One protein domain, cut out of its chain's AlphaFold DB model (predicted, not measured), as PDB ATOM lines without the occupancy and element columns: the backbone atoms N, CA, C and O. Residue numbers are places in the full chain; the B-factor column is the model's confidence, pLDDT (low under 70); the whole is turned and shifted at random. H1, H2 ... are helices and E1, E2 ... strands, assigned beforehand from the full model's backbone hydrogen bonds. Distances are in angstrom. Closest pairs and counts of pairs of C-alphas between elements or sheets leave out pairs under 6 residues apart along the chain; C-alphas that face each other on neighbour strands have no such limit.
ATOM      1  N   GLU A  33     166.995  91.137  53.324       40.53
ATOM      2  CA  GLU A  33     167.006  92.571  53.617       40.53
ATOM      3  C   GLU A  33     167.621  93.391  52.482       40.53
ATOM      4  O   GLU A  33     167.103  94.456  52.157       40.53
ATOM      5  N   GLN A  34     168.686  92.906  51.833       39.88
ATOM      6  CA  GLN A  34     169.403  93.697  50.831       39.88
ATOM      7  C   GLN A  34     168.537  94.022  49.603       39.88
ATOM      8  O   GLN A  34     168.613  95.134  49.092       39.88
ATOM      9  N   ARG A  35     167.693  93.090  49.132       44.28
ATOM     10  CA  ARG A  35     166.920  93.268  47.883       44.28
ATOM     11  C   ARG A  35     165.638  94.089  48.060       44.28
ATOM     12  O   ARG A  35     165.261  94.797  47.128       44.28
ATOM     13  N   LEU A  36     165.005  94.050  49.237       41.50
ATOM     14  CA  LEU A  36     163.894  94.954  49.578       41.50
ATOM     15  C   LEU A  36     164.398  96.360  49.940       41.50
ATOM     16  O   LEU A  36     163.782  97.350  49.547       41.50
ATOM     17  N   ARG A  37     165.562  96.461  50.598       38.47
ATOM     18  CA  ARG A  37     166.214  97.732  50.946       38.47
ATOM     19  C   ARG A  37     166.570  98.562  49.712       38.47
ATOM     20  O   ARG A  37     166.423  99.775  49.761       38.47
ATOM     21  N   THR A  38     166.955  97.944  48.590       46.25
ATOM     22  CA  THR A  38     167.244  98.671  47.335       46.25
ATOM     23  C   THR A  38     165.990  99.180  46.611       46.25
ATOM     24  O   THR A  38     166.092 100.114  45.821       46.25
ATOM     25  N   ARG A  39     164.806  98.597  46.860       43.88
ATOM     26  CA  ARG A  39     163.541  99.042  46.239       43.88
ATOM     27  C   ARG A  39     162.767 100.036  47.106       43.88
ATOM     28  O   ARG A  39     162.109 100.910  46.560       43.88
ATOM     29  N   LEU A  40     162.890  99.942  48.431       43.34
ATOM     30  CA  LEU A  40     162.236 100.851  49.384       43.34
ATOM     31  C   LEU A  40     163.078 102.101  49.702       43.34
ATOM     32  O   LEU A  40     162.519 103.121  50.101       43.34
ATOM     33  N   SER A  41     164.392 102.083  49.435       41.97
ATOM     34  CA  SER A  41     165.264 103.265  49.556       41.97
ATOM     35  C   SER A  41     164.946 104.385  48.562       41.97
ATOM     36  O   SER A  41     165.415 105.506  48.744       41.97
ATOM     37  N   HIS A  42     164.136 104.114  47.533       42.47
ATOM     38  CA  HIS A  42     163.641 105.138  46.612       42.47
ATOM     39  C   HIS A  42     162.401 105.885  47.143       42.47
ATOM     40  O   HIS A  42     162.024 106.904  46.570       42.47
ATOM     41  N   SER A  43     161.785 105.415  48.240       38.50
ATOM     42  CA  SER A  43     160.514 105.937  48.771       38.50
ATOM     43  C   SER A  43     160.509 106.276  50.276       38.50
ATOM     44  O   SER A  43     159.668 107.072  50.685       38.50
ATOM     45  N   GLY A  44     161.440 105.778  51.110       37.41
ATOM     46  CA  GLY A  44     161.561 106.192  52.527       37.41
ATOM     47  C   GLY A  44     162.262 105.189  53.465       37.41
ATOM     48  O   GLY A  44     162.632 104.095  53.046       37.41
ATOM     49  N   ASN A  45     162.469 105.567  54.739       37.00
ATOM     50  CA  ASN A  45     163.228 104.799  55.749       37.00
ATOM     51  C   ASN A  45     162.362 103.736  56.466       37.00
ATOM     52  O   ASN A  45     161.489 104.057  57.271       37.00
ATOM     53  N   VAL A  46     162.644 102.453  56.221       42.78
ATOM     54  CA  VAL A  46     161.909 101.299  56.779       42.78
ATOM     55  C   VAL A  46     162.571 100.814  58.075       42.78
ATOM     56  O   VAL A  46     163.749 100.469  58.053       42.78
ATOM     57  N   LEU A  47     161.831 100.757  59.196       44.72
ATOM     58  CA  LEU A  47     162.379 100.384  60.519       44.72
ATOM     59  C   LEU A  47     162.208  98.898  60.905       44.72
ATOM     60  O   LEU A  47     162.987  98.399  61.707       44.72
ATOM     61  N   SER A  48     161.226  98.169  60.368       32.47
ATOM     62  CA  SER A  48     161.112  96.698  60.489       32.47
ATOM     63  C   SER A  48     160.074  96.182  59.489       32.47
ATOM     64  O   SER A  48     159.300  96.975  58.981       32.47
ATOM     65  N   ILE A  49     160.068  94.891  59.147       39.62
ATOM     66  CA  ILE A  49     158.974  94.223  58.421       39.62
ATOM     67  C   ILE A  49     158.833  92.839  59.062       39.62
ATOM     68  O   ILE A  49     159.784  92.060  59.031       39.62
ATOM     69  N   THR A  50     157.669  92.520  59.630       33.50
ATOM     70  CA  THR A  50     157.415  91.212  60.261       33.50
ATOM     71  C   THR A  50     156.299  90.484  59.523       33.50
ATOM     72  O   THR A  50     155.139  90.598  59.891       33.50
ATOM     73  N   VAL A  51     156.633  89.713  58.487       38.97
ATOM     74  CA  VAL A  51     155.650  88.878  57.774       38.97
ATOM     75  C   VAL A  51     155.415  87.589  58.561       38.97
ATOM     76  O   VAL A  51     156.314  86.758  58.677       38.97
ATOM     77  N   GLY A  52     154.213  87.418  59.108       28.64
ATOM     78  CA  GLY A  52     153.770  86.149  59.681       28.64
ATOM     79  C   GLY A  52     152.935  85.373  58.668       28.64
ATOM     80  O   GLY A  52     151.828  85.793  58.374       28.64
ATOM     81  N   ALA A  53     153.439  84.245  58.165       37.00
ATOM     82  CA  ALA A  53     152.657  83.270  57.403       37.00
ATOM     83  C   ALA A  53     152.712  81.919  58.133       37.00
ATOM     84  O   ALA A  53     153.790  81.347  58.314       37.00
ATOM     85  N   LEU A  54     151.561  81.418  58.576       32.41
ATOM     86  CA  LEU A  54     151.396  80.049  59.064       32.41
ATOM     87  C   LEU A  54     150.545  79.310  58.021       32.41
ATOM     88  O   LEU A  54     149.341  79.531  58.062       32.41
ATOM     89  N   PRO A  55     151.084  78.442  57.134       34.03
ATOM     90  CA  PRO A  55     152.468  78.013  56.878       34.03
ATOM     91  C   PRO A  55     153.115  78.669  55.626       34.03
ATOM     92  O   PRO A  55     152.457  78.999  54.649       34.03
ATOM     93  N   ALA A  56     154.451  78.768  55.597       40.81
ATOM     94  CA  ALA A  56     155.260  79.494  54.594       40.81
ATOM     95  C   ALA A  56     155.223  78.995  53.118       40.81
ATOM     96  O   ALA A  56     156.006  79.469  52.298       40.81
ATOM     97  N   ILE A  57     154.341  78.053  52.765       38.28
ATOM     98  CA  ILE A  57     154.162  77.544  51.392       38.28
ATOM     99  C   ILE A  57     153.217  78.441  50.573       38.28
ATOM    100  O   ILE A  57     153.373  78.530  49.359       38.28
ATOM    101  N   GLU A  58     152.306  79.174  51.212       41.12
ATOM    102  CA  GLU A  58     151.321  80.030  50.523       41.12
ATOM    103  C   GLU A  58     151.918  81.315  49.924       41.12
ATOM    104  O   GLU A  58     151.398  81.848  48.944       41.12
ATOM    105  N   LEU A  59     153.103  81.735  50.387       43.22
ATOM    106  CA  LEU A  59     153.869  82.835  49.781       43.22
ATOM    107  C   LEU A  59     154.406  82.504  48.376       43.22
ATOM    108  O   LEU A  59     154.835  83.404  47.658       43.22
ATOM    109  N   LEU A  60     154.371  81.230  47.971       41.56
ATOM    110  CA  LEU A  60     154.691  80.791  46.610       41.56
ATOM    111  C   LEU A  60     153.463  80.787  45.682       41.56
ATOM    112  O   LEU A  60     153.628  80.605  44.477       41.56
ATOM    113  N   PHE A  61     152.258  81.017  46.219       42.19
ATOM    114  CA  PHE A  61     150.988  80.960  45.482       42.19
ATOM    115  C   PHE A  61     150.182  82.271  45.519       42.19
ATOM    116  O   PHE A  61     149.107  82.336  44.932       42.19
ATOM    117  N   GLY A  62     150.719  83.330  46.140       45.31
ATOM    118  CA  GLY A  62     150.182  84.692  46.039       45.31
ATOM    119  C   GLY A  62     148.974  84.990  46.927       45.31
ATOM    120  O   GLY A  62     148.254  85.936  46.640       45.31
ATOM    121  N   HIS A  63     148.709  84.197  47.969       48.28
ATOM    122  CA  HIS A  63     147.604  84.423  48.909       48.28
ATOM    123  C   HIS A  63     148.166  84.382  50.332       48.28
ATOM    124  O   HIS A  63     148.911  83.469  50.677       48.28
ATOM    125  N   ALA A  64     147.866  85.389  51.148       54.25
ATOM    126  CA  ALA A  64     148.255  85.416  52.555       54.25
ATOM    127  C   ALA A  64     147.001  85.570  53.423       54.25
ATOM    128  O   ALA A  64     146.205  86.486  53.219       54.25
ATOM    129  N   ASP A  65     146.824  84.686  54.405       57.59
ATOM    130  CA  ASP A  65     145.647  84.706  55.285       57.59
ATOM    131  C   ASP A  65     145.652  85.911  56.237       57.59
ATOM    132  O   ASP A  65     144.622  86.547  56.493       57.59
ATOM    133  N   LYS A  66     146.836  86.261  56.747       63.72
ATOM    134  CA  LYS A  66     147.047  87.420  57.609       63.72
ATOM    135  C   LYS A  66     148.401  88.052  57.343       63.72
ATOM    136  O   LYS A  66     149.422  87.377  57.383       63.72
ATOM    137  N   VAL A  67     148.417  89.362  57.147       67.25
ATOM    138  CA  VAL A  67     149.650  90.138  57.008       67.25
ATOM    139  C   VAL A  67     149.687  91.181  58.112       67.25
ATOM    140  O   VAL A  67     148.757  91.965  58.263       67.25
ATOM    141  N   THR A  68     150.768  91.210  58.887       67.50
ATOM    142  CA  THR A  68     151.041  92.307  59.818       67.50
ATOM    143  C   THR A  68     152.272  93.055  59.330       67.50
ATOM    144  O   THR A  68     153.311  92.452  59.096       67.50
ATOM    145  N   VAL A  69     152.181  94.366  59.155       70.12
ATOM    146  CA  VAL A  69     153.309  95.201  58.734       70.12
ATOM    147  C   VAL A  69     153.522  96.262  59.793       70.12
ATOM    148  O   VAL A  69     152.610  97.016  60.107       70.12
ATOM    149  N   ARG A  70     154.731  96.351  60.342       68.44
ATOM    150  CA  ARG A  70     155.135  97.501  61.155       68.44
ATOM    151  C   ARG A  70     156.065  98.341  60.312       68.44
ATOM    152  O   ARG A  70     156.922  97.783  59.658       68.44
ATOM    153  N   MET A  71     155.896  99.648  60.290       61.53
ATOM    154  CA  MET A  71     156.743 100.565  59.547       61.53
ATOM    155  C   MET A  71     157.189 101.691  60.466       61.53
ATOM    156  O   MET A  71     156.515 102.034  61.436       61.53
ATOM    157  N   GLY A  72     158.364 102.230  60.162       69.94
ATOM    158  CA  GLY A  72     158.890 103.403  60.841       69.94
ATOM    159  C   GLY A  72     158.326 104.662  60.229       69.94
ATOM    160  O   GLY A  72     157.242 105.090  60.599       69.94
ATOM    161  N   THR A  73     159.040 105.196  59.241       70.31
ATOM    162  CA  THR A  73     158.594 106.353  58.469       70.31
ATOM    163  C   THR A  73     158.158 105.917  57.079       70.31
ATOM    164  O   THR A  73     158.912 105.277  56.346       70.31
ATOM    165  N   VAL A  74     156.946 106.293  56.693       68.94
ATOM    166  CA  VAL A  74     156.375 105.998  55.380       68.94
ATOM    167  C   VAL A  74     156.066 107.308  54.690       68.94
ATOM    168  O   VAL A  74     155.379 108.148  55.254       68.94
ATOM    169  N   ARG A  75     156.529 107.481  53.454       68.12
ATOM    170  CA  ARG A  75     156.062 108.586  52.617       68.12
ATOM    171  C   ARG A  75     155.046 108.064  51.632       68.12
ATOM    172  O   ARG A  75     155.342 107.147  50.868       68.12
ATOM    173  N   VAL A  76     153.867 108.659  51.647       67.06
ATOM    174  CA  VAL A  76     152.780 108.309  50.742       67.06
ATOM    175  C   VAL A  76     152.529 109.502  49.840       67.06
ATOM    176  O   VAL A  76     152.210 110.599  50.300       67.06
ATOM    177  N   ARG A  77     152.665 109.302  48.529       61.97
ATOM    178  CA  ARG A  77     152.196 110.301  47.570       61.97
ATOM    179  C   ARG A  77     150.697 110.124  47.380       61.97
ATOM    180  O   ARG A  77     150.188 109.003  47.348       61.97
ATOM    181  N   ILE A  78     149.997 111.241  47.214       54.94
ATOM    182  CA  ILE A  78     148.578 111.259  46.851       54.94
ATOM    183  C   ILE A  78     148.453 110.558  45.485       54.94
ATOM    184  O   ILE A  78     148.905 111.093  44.475       54.94
ATOM    185  N   GLY A  79     147.942 109.320  45.485       52.81
ATOM    186  CA  GLY A  79     147.851 108.432  44.312       52.81
ATOM    187  C   GLY A  79     148.438 107.026  44.516       52.81
ATOM    188  O   GLY A  79     147.923 106.068  43.947       52.81
ATOM    189  N   ASP A  80     149.443 106.864  45.384       60.47
ATOM    190  CA  ASP A  80     150.106 105.562  45.603       60.47
ATOM    191  C   ASP A  80     149.335 104.651  46.574       60.47
ATOM    192  O   ASP A  80     149.469 103.426  46.534       60.47
ATOM    193  N   ALA A  81     148.481 105.242  47.418       60.44
ATOM    194  CA  ALA A  81     147.652 104.524  48.387       60.44
ATOM    195  C   ALA A  81     146.772 103.452  47.724       60.44
ATOM    196  O   ALA A  81     146.625 102.353  48.250       60.44
ATOM    197  N   GLY A  82     146.259 103.738  46.527       58.62
ATOM    198  CA  GLY A  82     145.456 102.801  45.754       58.62
ATOM    199  C   GLY A  82     146.200 101.530  45.353       58.62
ATOM    200  O   GLY A  82     145.651 100.435  45.429       58.62
ATOM    201  N   ASN A  83     147.468 101.650  44.948       58.19
ATOM    202  CA  ASN A  83     148.278 100.489  44.573       58.19
ATOM    203  C   ASN A  83     148.671  99.652  45.788       58.19
ATOM    204  O   ASN A  83     148.676  98.427  45.704       58.19
ATOM    205  N   LEU A  84     148.945 100.294  46.925       64.50
ATOM    206  CA  LEU A  84     149.177  99.585  48.183       64.50
ATOM    207  C   LEU A  84     147.923  98.819  48.629       64.50
ATOM    208  O   LEU A  84     148.028  97.674  49.063       64.50
ATOM    209  N   LEU A  85     146.740  99.415  48.457       62.56
ATOM    210  CA  LEU A  85     145.459  98.786  48.783       62.56
ATOM    211  C   LEU A  85     145.056  97.689  47.784       62.56
ATOM    212  O   LEU A  85     144.437  96.709  48.187       62.56
ATOM    213  N   ALA A  86     145.459  97.792  46.516       62.00
ATOM    214  CA  ALA A  86     145.270  96.731  45.528       62.00
ATOM    215  C   ALA A  86     146.141  95.506  45.821       62.00
ATOM    216  O   ALA A  86     145.644  94.393  45.802       62.00
ATOM    217  N   THR A  87     147.409  95.687  46.193       62.88
ATOM    218  CA  THR A  87     148.230  94.560  46.670       62.88
ATOM    219  C   THR A  87     147.650  93.965  47.956       62.88
ATOM    220  O   THR A  87     147.707  92.759  48.184       62.88
ATOM    221  N   ALA A  88     147.046  94.802  48.804       62.12
ATOM    222  CA  ALA A  88     146.357  94.338  49.997       62.12
ATOM    223  C   ALA A  88     145.065  93.569  49.691       62.12
ATOM    224  O   ALA A  88     144.648  92.794  50.549       62.12
ATOM    225  N   SER A  89     144.408  93.757  48.537       63.84
ATOM    226  CA  SER A  89     143.132  93.090  48.226       63.84
ATOM    227  C   SER A  89     143.286  91.570  48.119       63.84
ATOM    228  O   SER A  89     142.388  90.855  48.554       63.84
ATOM    229  N   GLU A  90     144.462  91.089  47.705       66.38
ATOM    230  CA  GLU A  90     144.825  89.666  47.576       66.38
ATOM    231  C   GLU A  90     145.053  88.944  48.925       66.38
ATOM    232  O   GLU A  90     145.294  87.740  48.969       66.38
ATOM    233  N   THR A  91     144.992  89.666  50.047       66.56
ATOM    234  CA  THR A  91     145.225  89.133  51.403       66.56
ATOM    235  C   THR A  91     143.909  89.004  52.173       66.56
ATOM    236  O   THR A  91     143.095  89.913  52.111       66.56
ATOM    237  N   GLY A  92     143.681  87.954  52.963       69.69
ATOM    238  CA  GLY A  92     142.457  87.831  53.775       69.69
ATOM    239  C   GLY A  92     142.314  88.946  54.823       69.69
ATOM    240  O   GLY A  92     141.348  89.707  54.816       69.69
ATOM    241  N   SER A  93     143.304  89.089  55.705       76.56
ATOM    242  CA  SER A  93     143.345  90.126  56.748       76.56
ATOM    243  C   SER A  93     144.676  90.881  56.759       76.56
ATOM    244  O   SER A  93     145.733  90.300  56.523       76.56
ATOM    245  N   LEU A  94     144.639  92.187  57.030       78.25
ATOM    246  CA  LEU A  94     145.827  93.046  57.009       78.25
ATOM    247  C   LEU A  94     145.844  93.961  58.231       78.25
ATOM    248  O   LEU A  94     144.878  94.669  58.462       78.25
ATOM    249  N   ASP A  95     146.955  93.995  58.956       78.56
ATOM    250  CA  ASP A  95     147.208  94.927  60.055       78.56
ATOM    251  C   ASP A  95     148.497  95.703  59.749       78.56
ATOM    252  O   ASP A  95     149.599  95.171  59.879       78.56
ATOM    253  N   VAL A  96     148.393  96.961  59.329       78.00
ATOM    254  CA  VAL A  96     149.543  97.845  59.095       78.00
ATOM    255  C   VAL A  96     149.635  98.856  60.224       78.00
ATOM    256  O   VAL A  96     148.645  99.490  60.562       78.00
ATOM    257  N   HIS A  97     150.829  99.040  60.771       82.56
ATOM    258  CA  HIS A  97     151.133 100.047  61.776       82.56
ATOM    259  C   HIS A  97     152.365 100.836  61.344       82.56
ATOM    260  O   HIS A  97     153.463 100.287  61.326       82.56
ATOM    261  N   ALA A  98     152.226 102.118  61.046       78.69
ATOM    262  CA  ALA A  98     153.326 103.017  60.728       78.69
ATOM    263  C   ALA A  98     153.496 104.045  61.850       78.69
ATOM    264  O   ALA A  98     152.538 104.701  62.232       78.69
ATOM    265  N   GLN A  99     154.710 104.179  62.385       81.75
ATOM    266  CA  GLN A  99     154.980 105.152  63.451       81.75
ATOM    267  C   GLN A  99     154.860 106.591  62.955       81.75
ATOM    268  O   GLN A  99     154.348 107.435  63.675       81.75
ATOM    269  N   HIS A 100     155.315 106.858  61.731       79.62
ATOM    270  CA  HIS A 100     155.208 108.163  61.099       79.62
ATOM    271  C   HIS A 100     154.828 108.003  59.627       79.62
ATOM    272  O   HIS A 100     155.422 107.197  58.903       79.62
ATOM    273  N   VAL A 101     153.847 108.772  59.168       77.25
ATOM    274  CA  VAL A 101     153.384 108.799  57.783       77.25
ATOM    275  C   VAL A 101     153.395 110.234  57.279       77.25
ATOM    276  O   VAL A 101     152.683 111.088  57.787       77.25
ATOM    277  N   GLU A 102     154.171 110.487  56.236       76.12
ATOM    278  CA  GLU A 102     154.203 111.770  55.542       76.12
ATOM    279  C   GLU A 102     153.296 111.685  54.309       76.12
ATOM    280  O   GLU A 102     153.570 110.925  53.372       76.12
ATOM    281  N   ILE A 103     152.216 112.467  54.300       71.62
ATOM    282  CA  ILE A 103     151.312 112.632  53.157       71.62
ATOM    283  C   ILE A 103     151.483 114.050  52.618       71.62
ATOM    284  O   ILE A 103     150.844 115.005  53.066       71.62
ATOM    285  N   GLY A 104     152.377 114.203  51.642       72.62
ATOM    286  CA  GLY A 104     152.774 115.530  51.172       72.62
ATOM    287  C   GLY A 104     153.421 116.343  52.307       72.62
ATOM    288  O   GLY A 104     154.373 115.845  52.903       72.62
ATOM    289  N   PRO A 105     152.956 117.573  52.605       74.19
ATOM    290  CA  PRO A 105     153.498 118.383  53.699       74.19
ATOM    291  C   PRO A 105     152.964 117.981  55.085       74.19
ATOM    292  O   PRO A 105     153.428 118.520  56.084       74.19
ATOM    293  N   LEU A 106     151.978 117.079  55.155       78.06
ATOM    294  CA  LEU A 106     151.319 116.692  56.398       78.06
ATOM    295  C   LEU A 106     151.984 115.452  57.005       78.06
ATOM    296  O   LEU A 106     152.076 114.415  56.346       78.06
ATOM    297  N   GLY A 107     152.410 115.556  58.262       82.50
ATOM    298  CA  GLY A 107     152.894 114.427  59.058       82.50
ATOM    299  C   GLY A 107     151.786 113.848  59.934       82.50
ATOM    300  O   GLY A 107     151.057 114.592  60.587       82.50
ATOM    301  N   LEU A 108     151.670 112.525  59.946       84.88
ATOM    302  CA  LEU A 108     150.776 111.755  60.802       84.88
ATOM    303  C   LEU A 108     151.602 110.790  61.650       84.88
ATOM    304  O   LEU A 108     152.553 110.191  61.152       84.88
ATOM    305  N   ASP A 109     151.210 110.599  62.897       89.62
ATOM    306  CA  ASP A 109     151.855 109.706  63.851       89.62
ATOM    307  C   ASP A 109     150.961 108.497  64.149       89.62
ATOM    308  O   ASP A 109     149.734 108.583  64.080       89.62
ATOM    309  N   ASP A 110     151.578 107.356  64.459       88.50
ATOM    310  CA  ASP A 110     150.904 106.115  64.869       88.50
ATOM    311  C   ASP A 110     149.717 105.726  63.966       88.50
ATOM    312  O   ASP A 110     148.614 105.408  64.417       88.50
ATOM    313  N   ALA A 111     149.949 105.756  62.654       83.88
ATOM    314  CA  ALA A 111     148.949 105.392  61.667       83.88
ATOM    315  C   ALA A 111     148.727 103.876  61.653       83.88
ATOM    316  O   ALA A 111     149.647 103.093  61.393       83.88
ATOM    317  N   VAL A 112     147.487 103.455  61.867       86.25
ATOM    318  CA  VAL A 112     147.068 102.057  61.832       86.25
ATOM    319  C   VAL A 112     146.049 101.867  60.725       86.25
ATOM    320  O   VAL A 112     145.089 102.620  60.621       86.25
ATOM    321  N   VAL A 113     146.237 100.842  59.899       84.69
ATOM    322  CA  VAL A 113     145.265 100.422  58.889       84.69
ATOM    323  C   VAL A 113     144.965  98.953  59.107       84.69
ATOM    324  O   VAL A 113     145.864  98.117  59.083       84.69
ATOM    325  N   THR A 114     143.692  98.643  59.302       84.75
ATOM    326  CA  THR A 114     143.212  97.276  59.483       84.75
ATOM    327  C   THR A 114     142.256  96.911  58.360       84.75
ATOM    328  O   THR A 114     141.355  97.682  58.025       84.75
ATOM    329  N   LYS A 115     142.457  95.731  57.779       83.94
ATOM    330  CA  LYS A 115     141.542  95.088  56.845       83.94
ATOM    331  C   LYS A 115     141.023  93.802  57.456       83.94
ATOM    332  O   LYS A 115     141.799  92.918  57.830       83.94
ATOM    333  N   ARG A 116     139.704  93.698  57.519       86.12
ATOM    334  CA  ARG A 116     138.982  92.502  57.948       86.12
ATOM    335  C   ARG A 116     138.740  91.579  56.746       86.12
ATOM    336  O   ARG A 116     138.768  92.005  55.594       86.12
ATOM    337  N   SER A 117     138.480  90.304  57.025       80.06
ATOM    338  CA  SER A 117     138.229  89.271  56.006       80.06
ATOM    339  C   SER A 117     136.954  89.487  55.185       80.06
ATOM    340  O   SER A 117     136.796  88.880  54.135       80.06
ATOM    341  N   ASP A 118     136.041  90.330  55.663       81.56
ATOM    342  CA  ASP A 118     134.825  90.756  54.961       81.56
ATOM    343  C   ASP A 118     135.068  91.933  53.995       81.56
ATOM    344  O   ASP A 118     134.131  92.410  53.359       81.56
ATOM    345  N   GLY A 119     136.316  92.403  53.873       79.31
ATOM    346  CA  GLY A 119     136.699  93.517  53.008       79.31
ATOM    347  C   GLY A 119     136.558  94.897  53.651       79.31
ATOM    348  O   GLY A 119     136.869  95.889  52.986       79.31
ATOM    349  N   GLN A 120     136.145  94.986  54.921       87.81
ATOM    350  CA  GLN A 120     136.086  96.258  55.642       87.81
ATOM    351  C   GLN A 120     137.484  96.784  55.963       87.81
ATOM    352  O   GLN A 120     138.372  96.046  56.400       87.81
ATOM    353  N   LEU A 121     137.644  98.090  55.782       86.62
ATOM    354  CA  LEU A 121     138.840  98.858  56.074       86.62
ATOM    355  C   LEU A 121     138.551  99.849  57.198       86.62
ATOM    356  O   LEU A 121     137.567 100.589  57.162       86.62
ATOM    357  N   MET A 122     139.455  99.902  58.167       87.19
ATOM    358  CA  MET A 122     139.465 100.929  59.201       87.19
ATOM    359  C   MET A 122     140.874 101.483  59.330       87.19
ATOM    360  O   MET A 122     141.827 100.721  59.504       87.19
ATOM    361  N   ALA A 123     140.991 102.803  59.254       85.56
ATOM    362  CA  ALA A 123     142.237 103.525  59.424       85.56
ATOM    363  C   ALA A 123     142.126 104.523  60.577       85.56
ATOM    364  O   ALA A 123     141.116 105.219  60.709       85.56
ATOM    365  N   THR A 124     143.178 104.603  61.383       88.50
ATOM    366  CA  THR A 124     143.341 105.592  62.447       88.50
ATOM    367  C   THR A 124     144.724 106.221  62.350       88.50
ATOM    368  O   THR A 124     145.668 105.565  61.913       88.50
ATOM    369  N   ALA A 125     144.859 107.491  62.714       87.69
ATOM    370  CA  ALA A 125     146.155 108.160  62.797       87.69
ATOM    371  C   ALA A 125     146.076 109.363  63.737       87.69
ATOM    372  O   ALA A 125     145.020 109.976  63.879       87.69
ATOM    373  N   LEU A 126     147.200 109.734  64.337       89.25
ATOM    374  CA  LEU A 126     147.331 110.948  65.127       89.25
ATOM    375  C   LEU A 126     147.880 112.078  64.256       89.25
ATOM    376  O   LEU A 126     148.837 111.906  63.509       89.25
ATOM    377  N   LEU A 127     147.278 113.253  64.363       86.00
ATOM    378  CA  LEU A 127     147.755 114.481  63.751       86.00
ATOM    379  C   LEU A 127     148.044 115.483  64.861       86.00
ATOM    380  O   LEU A 127     147.118 115.935  65.530       86.00
ATOM    381  N   SER A 128     149.313 115.832  65.063       88.75
ATOM    382  CA  SER A 128     149.690 116.831  66.066       88.75
ATOM    383  C   SER A 128     149.420 118.260  65.589       88.75
ATOM    384  O   SER A 128     149.513 118.561  64.397       88.75
ATOM    385  N   ASP A 129     149.163 119.172  66.531       84.88
ATOM    386  CA  ASP A 129     148.987 120.602  66.233       84.88
ATOM    387  C   ASP A 129     150.222 121.186  65.528       84.88
ATOM    388  O   ASP A 129     150.110 122.005  64.617       84.88
ATOM    389  N   ALA A 130     151.414 120.724  65.918       85.69
ATOM    390  CA  ALA A 130     152.676 121.141  65.318       85.69
ATOM    391  C   ALA A 130     152.815 120.670  63.861       85.69
ATOM    392  O   ALA A 130     153.253 121.449  63.015       85.69
ATOM    393  N   ALA A 131     152.429 119.424  63.564       82.44
ATOM    394  CA  ALA A 131     152.451 118.885  62.206       82.44
ATOM    395  C   ALA A 131     151.408 119.556  61.302       82.44
ATOM    396  O   ALA A 131     151.664 119.794  60.123       82.44
ATOM    397  N   LEU A 132     150.243 119.908  61.849       83.12
ATOM    398  CA  LEU A 132     149.238 120.663  61.110       83.12
ATOM    399  C   LEU A 132     149.713 122.095  60.831       83.12
ATOM    400  O   LEU A 132     149.625 122.558  59.698       83.12
ATOM    401  N   ALA A 133     150.269 122.782  61.830       83.31
ATOM    402  CA  ALA A 133     150.791 124.136  61.665       83.31
ATOM    403  C   ALA A 133     151.959 124.204  60.667       83.31
ATOM    404  O   ALA A 133     152.050 125.166  59.911       83.31
ATOM    405  N   SER A 134     152.834 123.192  60.631       83.38
ATOM    406  CA  SER A 134     153.946 123.137  59.672       83.38
ATOM    407  C   SER A 134     153.499 122.829  58.240       83.38
ATOM    408  O   SER A 134     154.173 123.233  57.291       83.38
ATOM    409  N   ALA A 135     152.363 122.148  58.077       76.94
ATOM    410  CA  ALA A 135     151.773 121.856  56.775       76.94
ATOM    411  C   ALA A 135     151.003 123.049  56.180       76.94
ATOM    412  O   ALA A 135     150.716 123.060  54.979       76.94
ATOM    413  N   LEU A 136     150.653 124.043  57.003       79.81
ATOM    414  CA  LEU A 136     149.876 125.209  56.603       79.81
ATOM    415  C   LEU A 136     150.775 126.408  56.259       79.81
ATOM    416  O   LEU A 136     151.836 126.597  56.858       79.81
ATOM    417  N   PRO A 137     150.360 127.271  55.312       78.88
ATOM    418  CA  PRO A 137     151.065 128.522  55.073       78.88
ATOM    419  C   PRO A 137     151.021 129.438  56.311       78.88
ATOM    420  O   PRO A 137     150.057 129.390  57.082       78.88
ATOM    421  N   PRO A 138     152.007 130.335  56.492       79.88
ATOM    422  CA  PRO A 138     152.003 131.290  57.594       79.88
ATOM    423  C   PRO A 138     150.705 132.103  57.652       79.88
ATOM    424  O   PRO A 138     150.223 132.593  56.631       79.88
ATOM    425  N   GLY A 139     150.154 132.257  58.857       79.38
ATOM    426  CA  GLY A 139     148.897 132.971  59.084       79.38
ATOM    427  C   GLY A 139     147.640 132.117  58.908       79.38
ATOM    428  O   GLY A 139     146.560 132.610  59.215       79.38
ATOM    429  N   PHE A 140     147.755 130.856  58.478       81.69
ATOM    430  CA  PHE A 140     146.635 129.917  58.439       81.69
ATOM    431  C   PHE A 140     146.610 129.019  59.680       81.69
ATOM    432  O   PHE A 140     147.646 128.559  60.152       81.69
ATOM    433  N   ALA A 141     145.411 128.730  60.174       83.44
ATOM    434  CA  ALA A 141     145.160 127.717  61.192       83.44
ATOM    435  C   ALA A 141     143.913 126.917  60.814       83.44
ATOM    436  O   ALA A 141     142.993 127.464  60.209       83.44
ATOM    437  N   VAL A 142     143.874 125.630  61.147       82.94
ATOM    438  CA  VAL A 142     142.714 124.766  60.897       82.94
ATOM    439  C   VAL A 142     142.389 124.006  62.171       82.94
ATOM    440  O   VAL A 142     143.278 123.427  62.786       82.94
ATOM    441  N   PHE A 143     141.115 123.991  62.548       81.88
ATOM    442  CA  PHE A 143     140.627 123.306  63.739       81.88
ATOM    443  C   PHE A 143     139.439 122.416  63.376       81.88
ATOM    444  O   PHE A 143     138.516 122.888  62.710       81.88
ATOM    445  N   PRO A 144     139.400 121.148  63.800       79.31
ATOM    446  CA  PRO A 144     138.177 120.370  63.744       79.31
ATOM    447  C   PRO A 144     137.205 120.888  64.805       79.31
ATOM    448  O   PRO A 144     137.534 120.994  65.984       79.31
ATOM    449  N   VAL A 145     136.000 121.233  64.364       84.06
ATOM    450  CA  VAL A 145     134.955 121.828  65.206       84.06
ATOM    451  C   VAL A 145     133.933 120.779  65.623       84.06
ATOM    452  O   VAL A 145     133.458 120.784  66.757       84.06
ATOM    453  N   ALA A 146     133.592 119.866  64.714       82.94
ATOM    454  CA  ALA A 146     132.641 118.796  64.973       82.94
ATOM    455  C   ALA A 146     132.945 117.579  64.101       82.94
ATOM    456  O   ALA A 146     133.368 117.712  62.955       82.94
ATOM    457  N   SER A 147     132.675 116.392  64.636       81.44
ATOM    458  CA  SER A 147     132.743 115.129  63.907       81.44
ATOM    459  C   SER A 147     131.472 114.341  64.192       81.44
ATOM    460  O   SER A 147     131.138 114.106  65.352       81.44
ATOM    461  N   GLY A 148     130.748 113.957  63.145       80.75
ATOM    462  CA  GLY A 148     129.453 113.288  63.256       80.75
ATOM    463  C   GLY A 148     128.893 112.923  61.887       80.75
ATOM    464  O   GLY A 148     129.250 113.537  60.886       80.75
ATOM    465  N   ASP A 149     128.046 111.894  61.831       80.25
ATOM    466  CA  ASP A 149     127.394 111.419  60.597       80.25
ATOM    467  C   ASP A 149     128.367 111.077  59.446       80.25
ATOM    468  O   ASP A 149     128.045 111.243  58.270       80.25
ATOM    469  N   GLY A 150     129.586 110.633  59.781       81.38
ATOM    470  CA  GLY A 150     130.651 110.344  58.810       81.38
ATOM    471  C   GLY A 150     131.252 111.582  58.140       81.38
ATOM    472  O   GLY A 150     131.866 111.475  57.072       81.38
ATOM    473  N   LYS A 151     131.060 112.752  58.756       85.44
ATOM    474  CA  LYS A 151     131.563 114.048  58.313       85.44
ATOM    475  C   LYS A 151     132.431 114.679  59.387       85.44
ATOM    476  O   LYS A 151     132.196 114.525  60.586       85.44
ATOM    477  N   LEU A 152     133.379 115.478  58.927       84.44
ATOM    478  CA  LEU A 152     134.271 116.274  59.744       84.44
ATOM    479  C   LEU A 152     134.126 117.747  59.356       84.44
ATOM    480  O   LEU A 152     134.471 118.142  58.243       84.44
ATOM    481  N   LEU A 153     133.601 118.555  60.274       88.31
ATOM    482  CA  LEU A 153     133.546 120.005  60.146       88.31
ATOM    483  C   LEU A 153     134.874 120.596  60.621       88.31
ATOM    484  O   LEU A 153     135.294 120.392  61.760       88.31
ATOM    485  N   LEU A 154     135.510 121.345  59.738       85.06
ATOM    486  CA  LEU A 154     136.772 122.034  59.921       85.06
ATOM    487  C   LEU A 154     136.513 123.539  59.879       85.06
ATOM    488  O   LEU A 154     135.755 124.012  59.040       85.06
ATOM    489  N   GLN A 155     137.185 124.295  60.730       87.25
ATOM    490  CA  GLN A 155     137.237 125.744  60.663       87.25
ATOM    491  C   GLN A 155     138.654 126.168  60.311       87.25
ATOM    492  O   GLN A 155     139.595 125.915  61.059       87.25
ATOM    493  N   GLY A 156     138.793 126.817  59.162       85.56
ATOM    494  CA  GLY A 156     139.997 127.519  58.762       85.56
ATOM    495  C   GLY A 156     139.972 128.953  59.274       85.56
ATOM    496  O   GLY A 156     138.948 129.632  59.207       85.56
ATOM    497  N   GLN A 157     141.107 129.434  59.757       86.12
ATOM    498  CA  GLN A 157     141.349 130.831  60.081       86.12
ATOM    499  C   GLN A 157     142.538 131.328  59.267       86.12
ATOM    500  O   GLN A 157     143.525 130.617  59.110       86.12
ATOM    501  N   LEU A 158     142.437 132.551  58.760       84.50
ATOM    502  CA  LEU A 158     143.488 133.261  58.050       84.50
ATOM    503  C   LEU A 158     143.709 134.606  58.730       84.50
ATOM    504  O   LEU A 158     142.791 135.416  58.803       84.50
ATOM    505  N   SER A 159     144.929 134.857  59.189       87.31
ATOM    506  CA  SER A 159     145.354 136.137  59.744       87.31
ATOM    507  C   SER A 159     146.415 136.774  58.853       87.31
ATOM    508  O   SER A 159     147.518 136.250  58.715       87.31
ATOM    509  N   ALA A 160     146.086 137.920  58.259       83.25
ATOM    510  CA  ALA A 160     146.986 138.689  57.406       83.25
ATOM    511  C   ALA A 160     146.799 140.190  57.662       83.25
ATOM    512  O   ALA A 160     145.674 140.675  57.746       83.25
ATOM    513  N   PHE A 161     147.901 140.935  57.798       86.44
ATOM    514  CA  PHE A 161     147.887 142.394  58.009       86.44
ATOM    515  C   PHE A 161     147.006 142.867  59.186       86.44
ATOM    516  O   PHE A 161     146.391 143.927  59.121       86.44
ATOM    517  N   GLY A 162     146.929 142.080  60.265       84.38
ATOM    518  CA  GLY A 162     146.103 142.396  61.438       84.38
ATOM    519  C   GLY A 162     144.603 142.126  61.262       84.38
ATOM    520  O   GLY A 162     143.832 142.421  62.172       84.38
ATOM    521  N   VAL A 163     144.185 141.551  60.132       87.94
ATOM    522  CA  VAL A 163     142.809 141.114  59.876       87.94
ATOM    523  C   VAL A 163     142.739 139.594  59.976       87.94
ATOM    524  O   VAL A 163     143.536 138.901  59.343       87.94
ATOM    525  N   THR A 164     141.769 139.086  60.738       88.12
ATOM    526  CA  THR A 164     141.476 137.652  60.842       88.12
ATOM    527  C   THR A 164     140.156 137.344  60.143       88.12
ATOM    528  O   THR A 164     139.124 137.926  60.466       88.12
ATOM    529  N   ALA A 165     140.192 136.418  59.189       86.44
ATOM    530  CA  ALA A 165     139.029 135.850  58.524       86.44
ATOM    531  C   ALA A 165     138.889 134.375  58.911       86.44
ATOM    532  O   ALA A 165     139.890 133.672  59.033       86.44
ATOM    533  N   SER A 166     137.660 133.897  59.081       86.44
ATOM    534  CA  SER A 166     137.366 132.482  59.314       86.44
ATOM    535  C   SER A 166     136.430 131.934  58.242       86.44
ATOM    536  O   SER A 166     135.595 132.657  57.695       86.44
ATOM    537  N   ALA A 167     136.590 130.655  57.926       84.56
ATOM    538  CA  ALA A 167     135.738 129.932  56.997       84.56
ATOM    539  C   ALA A 167     135.604 128.478  57.443       84.56
ATOM    540  O   ALA A 167     136.593 127.842  57.808       84.56
ATOM    541  N   ASP A 168     134.393 127.944  57.356       88.44
ATOM    542  CA  ASP A 168     134.132 126.552  57.693       88.44
ATOM    543  C   ASP A 168     134.146 125.687  56.423       88.44
ATOM    544  O   ASP A 168     133.704 126.100  55.346       88.44
ATOM    545  N   ALA A 169     134.642 124.463  56.553       84.94
ATOM    546  CA  ALA A 169     134.695 123.452  55.512       84.94
ATOM    547  C   ALA A 169     134.255 122.100  56.077       84.94
ATOM    548  O   ALA A 169     134.486 121.786  57.236       84.94
ATOM    549  N   VAL A 170     133.626 121.279  55.252       88.94
ATOM    550  CA  VAL A 170     133.178 119.936  55.598       88.94
ATOM    551  C   VAL A 170     133.967 118.942  54.766       88.94
ATOM    552  O   VAL A 170     133.925 118.973  53.535       88.94
ATOM    553  N   LEU A 171     134.671 118.045  55.444       85.06
ATOM    554  CA  LEU A 171     135.258 116.850  54.862       85.06
ATOM    555  C   LEU A 171     134.268 115.697  55.042       85.06
ATOM    556  O   LEU A 171     133.866 115.392  56.162       85.06
ATOM    557  N   GLN A 172     133.845 115.065  53.953       89.19
ATOM    558  CA  GLN A 172     132.846 113.999  54.002       89.19
ATOM    559  C   GLN A 172     133.093 112.917  52.956       89.19
ATOM    560  O   GLN A 172     133.611 113.182  51.866       89.19
ATOM    561  N   ALA A 173     132.650 111.705  53.278       87.50
ATOM    562  CA  ALA A 173     132.511 110.638  52.303       87.50
ATOM    563  C   ALA A 173     131.325 110.937  51.365       87.50
ATOM    564  O   ALA A 173     130.218 111.244  51.807       87.50
ATOM    565  N   SER A 174     131.547 110.885  50.052       88.50
ATOM    566  CA  SER A 174     130.510 111.093  49.042       88.50
ATOM    567  C   SER A 174     130.748 110.201  47.831       88.50
ATOM    568  O   SER A 174     131.716 110.383  47.089       88.50
ATOM    569  N   ASN A 175     129.828 109.259  47.604       86.12
ATOM    570  CA  ASN A 175     129.912 108.274  46.518       86.12
ATOM    571  C   ASN A 175     131.254 107.513  46.529       86.12
ATOM    572  O   ASN A 175     131.946 107.473  45.514       86.12
ATOM    573  N   GLY A 176     131.677 107.032  47.701       84.19
ATOM    574  CA  GLY A 176     132.931 106.289  47.874       84.19
ATOM    575  C   GLY A 176     134.204 107.123  47.847       84.19
ATOM    576  O   GLY A 176     135.293 106.583  48.001       84.19
ATOM    577  N   ARG A 177     134.088 108.439  47.666       85.94
ATOM    578  CA  ARG A 177     135.216 109.373  47.587       85.94
ATOM    579  C   ARG A 177     135.269 110.240  48.827       85.94
ATOM    580  O   ARG A 177     134.246 110.472  49.463       85.94
ATOM    581  N   LEU A 178     136.439 110.794  49.115       80.75
ATOM    582  CA  LEU A 178     136.583 111.805  50.152       80.75
ATOM    583  C   LEU A 178     136.582 113.193  49.513       80.75
ATOM    584  O   LEU A 178     137.414 113.493  48.651       80.75
ATOM    585  N   VAL A 179     135.639 114.034  49.928       84.19
ATOM    586  CA  VAL A 179     135.415 115.364  49.357       84.19
ATOM    587  C   VAL A 179     135.468 116.407  50.464       84.19
ATOM    588  O   VAL A 179     134.804 116.266  51.488       84.19
ATOM    589  N   LEU A 180     136.250 117.458  50.239       82.19
ATOM    590  CA  LEU A 180     136.298 118.662  51.054       82.19
ATOM    591  C   LEU A 180     135.475 119.749  50.361       82.19
ATOM    592  O   LEU A 180     135.736 120.078  49.208       82.19
ATOM    593  N   ALA A 181     134.494 120.320  51.043       86.00
ATOM    594  CA  ALA A 181     133.656 121.387  50.505       86.00
ATOM    595  C   ALA A 181     133.540 122.533  51.515       86.00
ATOM    596  O   ALA A 181     133.540 122.266  52.713       86.00
ATOM    597  N   PRO A 182     133.402 123.799  51.090       84.31
ATOM    598  CA  PRO A 182     133.039 124.866  52.017       84.31
ATOM    599  C   PRO A 182     131.683 124.573  52.663       84.31
ATOM    600  O   PRO A 182     130.793 124.012  52.019       84.31
ATOM    601  N   ALA A 183     131.493 124.984  53.912       82.56
ATOM    602  CA  ALA A 183     130.175 124.939  54.529       82.56
ATOM    603  C   ALA A 183     129.217 125.938  53.844       82.56
ATOM    604  O   ALA A 183     129.624 126.993  53.354       82.56
ATOM    605  N   GLY A 184     127.920 125.619  53.826       79.25
ATOM    606  CA  GLY A 184     126.871 126.502  53.303       79.25
ATOM    607  C   GLY A 184     126.512 126.288  51.826       79.25
ATOM    608  O   GLY A 184     126.715 125.218  51.255       79.25
ATOM    609  N   THR A 185     125.916 127.307  51.200       71.19
ATOM    610  CA  THR A 185     125.278 127.213  49.869       71.19
ATOM    611  C   THR A 185     126.257 127.024  48.709       71.19
ATOM    612  O   THR A 185     125.852 126.590  47.633       71.19
ATOM    613  N   LEU A 186     127.546 127.306  48.922       69.00
ATOM    614  CA  LEU A 186     128.600 127.167  47.914       69.00
ATOM    615  C   LEU A 186     129.295 125.796  47.935       69.00
ATOM    616  O   LEU A 186     130.207 125.574  47.137       69.00
ATOM    617  N   ALA A 187     128.865 124.874  48.803       71.19
ATOM    618  CA  ALA A 187     129.507 123.572  48.998       71.19
ATOM    619  C   ALA A 187     129.746 122.809  47.682       71.19
ATOM    620  O   ALA A 187     130.828 122.277  47.455       71.19
ATOM    621  N   ASN A 188     128.762 122.819  46.777       70.50
ATOM    622  CA  ASN A 188     128.824 122.076  45.513       70.50
ATOM    623  C   ASN A 188     129.632 122.782  44.411       70.50
ATOM    624  O   ASN A 188     129.974 122.156  43.414       70.50
ATOM    625  N   LEU A 189     129.904 124.083  44.555       73.81
ATOM    626  CA  LEU A 189     130.603 124.883  43.542       73.81
ATOM    627  C   LEU A 189     132.123 124.835  43.718       73.81
ATOM    628  O   LEU A 189     132.860 124.954  42.744       73.81
ATOM    629  N   LEU A 190     132.583 124.670  44.960       76.19
ATOM    630  CA  LEU A 190     133.997 124.720  45.338       76.19
ATOM    631  C   LEU A 190     134.464 123.417  46.006       76.19
ATOM    632  O   LEU A 190     135.442 123.412  46.751       76.19
ATOM    633  N   SER A 191     133.758 122.310  45.769       81.06
ATOM    634  CA  SER A 191     134.131 121.008  46.315       81.06
ATOM    635  C   SER A 191     135.426 120.495  45.685       81.06
ATOM    636  O   SER A 191     135.525 120.370  44.463       81.06
ATOM    637  N   LEU A 192     136.384 120.118  46.522       80.00
ATOM    638  CA  LEU A 192     137.636 119.484  46.146       80.00
ATOM    639  C   LEU A 192     137.595 118.004  46.525       80.00
ATOM    640  O   LEU A 192     137.392 117.647  47.683       80.00
ATOM    641  N   THR A 193     137.829 117.121  45.559       81.31
ATOM    642  CA  THR A 193     138.012 115.695  45.858       81.31
ATOM    643  C   THR A 193     139.439 115.470  46.344       81.31
ATOM    644  O   THR A 193     140.382 115.697  45.589       81.31
ATOM    645  N   VAL A 194     139.596 115.036  47.594       77.00
ATOM    646  CA  VAL A 194     140.912 114.803  48.215       77.00
ATOM    647  C   VAL A 194     141.345 113.338  48.134       77.00
ATOM    648  O   VAL A 194     142.538 113.050  48.157       77.00
ATOM    649  N   PHE A 195     140.391 112.415  47.982       77.75
ATOM    650  CA  PHE A 195     140.661 111.005  47.703       77.75
ATOM    651  C   PHE A 195     139.610 110.435  46.751       77.75
ATOM    652  O   PHE A 195     138.409 110.619  46.953       77.75
ATOM    653  N   ASN A 196     140.073 109.729  45.724       82.00
ATOM    654  CA  ASN A 196     139.237 109.013  44.773       82.00
ATOM    655  C   ASN A 196     140.028 107.833  44.211       82.00
ATOM    656  O   ASN A 196     140.929 108.037  43.398       82.00
ATOM    657  N   ASP A 197     139.687 106.622  44.638       78.06
ATOM    658  CA  ASP A 197     140.209 105.394  44.049       78.06
ATOM    659  C   ASP A 197     139.038 104.450  43.744       78.06
ATOM    660  O   ASP A 197     138.246 104.170  44.640       78.06
ATOM    661  N   PRO A 198     138.903 103.940  42.508       79.44
ATOM    662  CA  PRO A 198     137.786 103.070  42.140       79.44
ATOM    663  C   PRO A 198     137.769 101.732  42.895       79.44
ATOM    664  O   PRO A 198     136.747 101.057  42.895       79.44
ATOM    665  N   ARG A 199     138.880 101.338  43.527       77.62
ATOM    666  CA  ARG A 199     139.020 100.083  44.279       77.62
ATOM    667  C   ARG A 199     138.669 100.238  45.759       77.62
ATOM    668  O   ARG A 199     138.609  99.241  46.472       77.62
ATOM    669  N   VAL A 200     138.491 101.467  46.244       78.38
ATOM    670  CA  VAL A 200     138.303 101.769  47.669       78.38
ATOM    671  C   VAL A 200     137.115 102.698  47.822       78.38
ATOM    672  O   VAL A 200     137.160 103.856  47.413       78.38
ATOM    673  N   HIS A 201     136.069 102.203  48.466       86.62
ATOM    674  CA  HIS A 201     134.908 102.998  48.811       86.62
ATOM    675  C   HIS A 201     135.074 103.543  50.230       86.62
ATOM    676  O   HIS A 201     135.144 102.779  51.191       86.62
ATOM    677  N   VAL A 202     135.171 104.864  50.367       86.31
ATOM    678  CA  VAL A 202     135.170 105.533  51.676       86.31
ATOM    679  C   VAL A 202     133.730 105.675  52.157       86.31
ATOM    680  O   VAL A 202     132.899 106.253  51.454       86.31
ATOM    681  N   ASP A 203     133.456 105.180  53.361       89.12
ATOM    682  CA  ASP A 203     132.121 105.172  53.958       89.12
ATOM    683  C   ASP A 203     131.946 106.318  54.957       89.12
ATOM    684  O   ASP A 203     130.919 106.995  54.954       89.12
ATOM    685  N   ALA A 204     132.957 106.568  55.792       87.00
ATOM    686  CA  ALA A 204     132.915 107.633  56.783       87.00
ATOM    687  C   ALA A 204     134.309 108.150  57.132       87.00
ATOM    688  O   ALA A 204     135.307 107.432  57.047       87.00
ATOM    689  N   VAL A 205     134.353 109.404  57.577       86.69
ATOM    690  CA  VAL A 205     135.528 110.011  58.204       86.69
ATOM    691  C   VAL A 205     135.145 110.726  59.487       86.69
ATOM    692  O   VAL A 205     134.009 111.176  59.645       86.69
ATOM    693  N   GLY A 206     136.106 110.849  60.393       85.56
ATOM    694  CA  GLY A 206     135.931 111.573  61.636       85.56
ATOM    695  C   GLY A 206     137.240 112.082  62.213       85.56
ATOM    696  O   GLY A 206     138.332 111.703  61.784       85.56
ATOM    697  N   ALA A 207     137.109 112.954  63.205       86.19
ATOM    698  CA  ALA A 207     138.216 113.363  64.053       86.19
ATOM    699  C   ALA A 207     137.754 113.520  65.502       86.19
ATOM    700  O   ALA A 207     136.655 114.013  65.767       86.19
ATOM    701  N   ALA A 208     138.614 113.144  66.440       86.12
ATOM    702  CA  ALA A 208     138.424 113.364  67.864       86.12
ATOM    703  C   ALA A 208     139.618 114.132  68.436       86.12
ATOM    704  O   ALA A 208     140.745 113.982  67.971       86.12
ATOM    705  N   ALA A 209     139.381 114.965  69.450       85.25
ATOM    706  CA  ALA A 209     140.469 115.638  70.151       85.25
ATOM    707  C   ALA A 209     141.351 114.610  70.875       85.25
ATOM    708  O   ALA A 209     140.852 113.758  71.612       85.25
ATOM    709  N   ALA A 210     142.663 114.729  70.695       85.56
ATOM    710  CA  ALA A 210     143.676 113.930  71.367       85.56
ATOM    711  C   ALA A 210     144.652 114.855  72.113       85.56
ATOM    712  O   ALA A 210     144.592 116.083  72.020       85.56
ATOM    713  N   ARG A 211     145.567 114.288  72.905       84.38
ATOM    714  CA  ARG A 211     146.593 115.105  73.572       84.38
ATOM    715  C   ARG A 211     147.534 115.715  72.528       84.38
ATOM    716  O   ARG A 211     148.309 114.987  71.924       84.38
ATOM    717  N   GLY A 212     147.495 117.041  72.386       83.94
ATOM    718  CA  GLY A 212     148.385 117.793  71.491       83.94
ATOM    719  C   GLY A 212     148.021 117.702  70.007       83.94
ATOM    720  O   GLY A 212     148.909 117.845  69.164       83.94
ATOM    721  N   GLY A 213     146.755 117.407  69.694       87.25
ATOM    722  CA  GLY A 213     146.257 117.336  68.325       87.25
ATOM    723  C   GLY A 213     144.948 116.557  68.213       87.25
ATOM    724  O   GLY A 213     144.072 116.652  69.075       87.25
ATOM    725  N   PHE A 214     144.825 115.753  67.158       85.62
ATOM    726  CA  PHE A 214     143.595 115.057  66.791       85.62
ATOM    727  C   PHE A 214     143.860 113.605  66.405       85.62
ATOM    728  O   PHE A 214     144.829 113.304  65.716       85.62
ATOM    729  N   GLU A 215     142.968 112.709  66.808       90.25
ATOM    730  CA  GLU A 215     142.882 111.369  66.244       90.25
ATOM    731  C   GLU A 215     141.937 111.407  65.045       90.25
ATOM    732  O   GLU A 215     140.764 111.755  65.179       90.25
ATOM    733  N   LEU A 216     142.454 111.072  63.870       86.50
ATOM    734  CA  LEU A 216     141.699 110.953  62.632       86.50
ATOM    735  C   LEU A 216     141.242 109.512  62.458       86.50
ATOM    736  O   LEU A 216     142.023 108.581  62.657       86.50
ATOM    737  N   THR A 217     139.996 109.331  62.032       87.81
ATOM    738  CA  THR A 217     139.433 108.017  61.721       87.81
ATOM    739  C   THR A 217     138.830 108.010  60.324       87.81
ATOM    740  O   THR A 217     138.232 108.990  59.874       87.81
ATOM    741  N   ALA A 218     138.996 106.897  59.617       86.94
ATOM    742  CA  ALA A 218     138.349 106.654  58.338       86.94
ATOM    743  C   ALA A 218     137.905 105.195  58.245       86.94
ATOM    744  O   ALA A 218     138.656 104.283  58.599       86.94
ATOM    745  N   THR A 219     136.695 104.972  57.744       89.56
ATOM    746  CA  THR A 219     136.172 103.638  57.446       89.56
ATOM    747  C   THR A 219     135.782 103.541  55.983       89.56
ATOM    748  O   THR A 219     135.392 104.524  55.347       89.56
ATOM    749  N   GLY A 220     135.908 102.342  55.438       88.19
ATOM    750  CA  GLY A 220     135.589 102.061  54.051       88.19
ATOM    751  C   GLY A 220     135.566 100.571  53.769       88.19
ATOM    752  O   GLY A 220     135.717  99.745  54.670       88.19
ATOM    753  N   HIS A 221     135.454 100.224  52.497       87.56
ATOM    754  CA  HIS A 221     135.560  98.850  52.030       87.56
ATOM    755  C   HIS A 221     136.220  98.786  50.654       87.56
ATOM    756  O   HIS A 221     136.246  99.762  49.901       87.56
ATOM    757  N   LEU A 222     136.789  97.626  50.333       81.94
ATOM    758  CA  LEU A 222     137.311  97.367  48.996       81.94
ATOM    759  C   LEU A 222     136.168  97.036  48.033       81.94
ATOM    760  O   LEU A 222     135.266  96.269  48.368       81.94
ATOM    761  N   VAL A 223     136.237  97.599  46.830       76.31
ATOM    762  CA  VAL A 223     135.335  97.271  45.723       76.31
ATOM    763  C   VAL A 223     136.016  96.181  44.894       76.31
ATOM    764  O   VAL A 223     137.127  96.392  44.403       76.31
TER     765      VAL A 223
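This is residues 33 to 223 of the 224 residues of an uncharacterized protein of Solirubrobacterales bacterium (UniProt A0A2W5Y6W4). Two strongly twisted sheets follow one another along the long axis of the domain as a partial sandwich: they overlap only near the middle, where E10, an edge strand of the first sheet, passes across the ends of E5, E6, E7 and E8 of the second. The first sheet curls round H2, short H3 sits by the passage from E4 to E5, and H1 with the long unnamed stretch 41 to 63 lies at the E1 edge. The printed part has 191 residues, with three named helices and eleven named strands in the order H1 E1 H2 E2 E3 E4 H3 E5 E6 E7 E8 E9 E10 E11, and its class is mostly strand. The first sheet is mixed, E1 E2 E3 E4 E11 E10, and the second is antiparallel, E5 E6 E7 E8 E9. The whole is compact by its radius of gyration of the C-alphas, 18.5 A, yet elongated in outline, 64 by 33 by 27 A.

The larger sheet runs E1, residues 64 to 76, E2, 91 to 103, E3, 106 to 115, E4, 120 to 128, E11, 213 to 222, and E10, 200 to 210. E1 and E2 are parallel at 9 degrees, with N 69 and O 95 2.8 A apart. With H2, residues 81 to 89, they form a strand-helix-strand unit, two parallel neighbour strands with a helix between them in the chain, and its crossover is right-handed. H2 is on this sheet; the C-alphas of Ala 88 and Leu 94 are its closest to E2, 7.1 A apart. E2, E3 and E4 form a meander, each strand the antiparallel neighbour of the one before, with N 96 and O 113 at 2.8 A and N 112 and O 124 at 2.8 A. E4 and E11 are antiparallel, with N 123 and O 218 at 2.8 A. E10 and E11 form a hairpin, with N 208 and O 215 at 2.9 A. The second sheet is a meander of E5, residues 140 to 148, E6, 151 to 160, E7, 163 to 174, E8, 177 to 182, and E9, 192 to 195. Its pairs include N 143 and O 155, 2.9 A, N 154 and O 169, 2.7 A, N 172 and O 179, 2.9 A, and N 180 and O 192, 2.8 A. The two sheets form a sandwich, two sheets face to face, with 76 pairs of C-alphas within 10 A and best planes 17 degrees apart. Between E7 and E10 the closest C-alphas are those of Ala 173 and Ala 204, 5.4 A. Between E5 and E10 they are those of Ser 147 and Gly 206, 5.3 A. H3, residues 129 to 135, is on the first sheet at a height of 4.7 A, over none of its strands, and only grazes the second. H1, residues 33 to 40, is on neither sheet. In H2 and H3 every O i to N i+4 pair is within hydrogen-bond range; in H1, 3 of 4 are.

H1 begins at C-alpha 33, (167.006, 92.571, 53.617). E1 is 23.4 A long and bends by 104 degrees at residue 73; E2 is 24.3 A and bends by 95 degrees at residue 100. E3 is 23.7 A, E4 26.8 A, E5 24.4 A, E6 29.1 A, E10 27.2 A and E11 29.2 A. E7, the longest at 34.2 A, begins at C-alpha 163, (142.809, 141.114, 59.876). E11 ends at C-alpha 222, (137.311, 97.367, 48.996).

The C-alphas farthest apart, those of Ile 57 and Gly 162, are 66.1 A apart. The printed part has no cut. The link from H1 to E1 is long, with 23 residues. The mean pLDDT of the printed part is 73.1, and residues 33 to 68, 70 to 72, 74 to 92 and 186 are under 70.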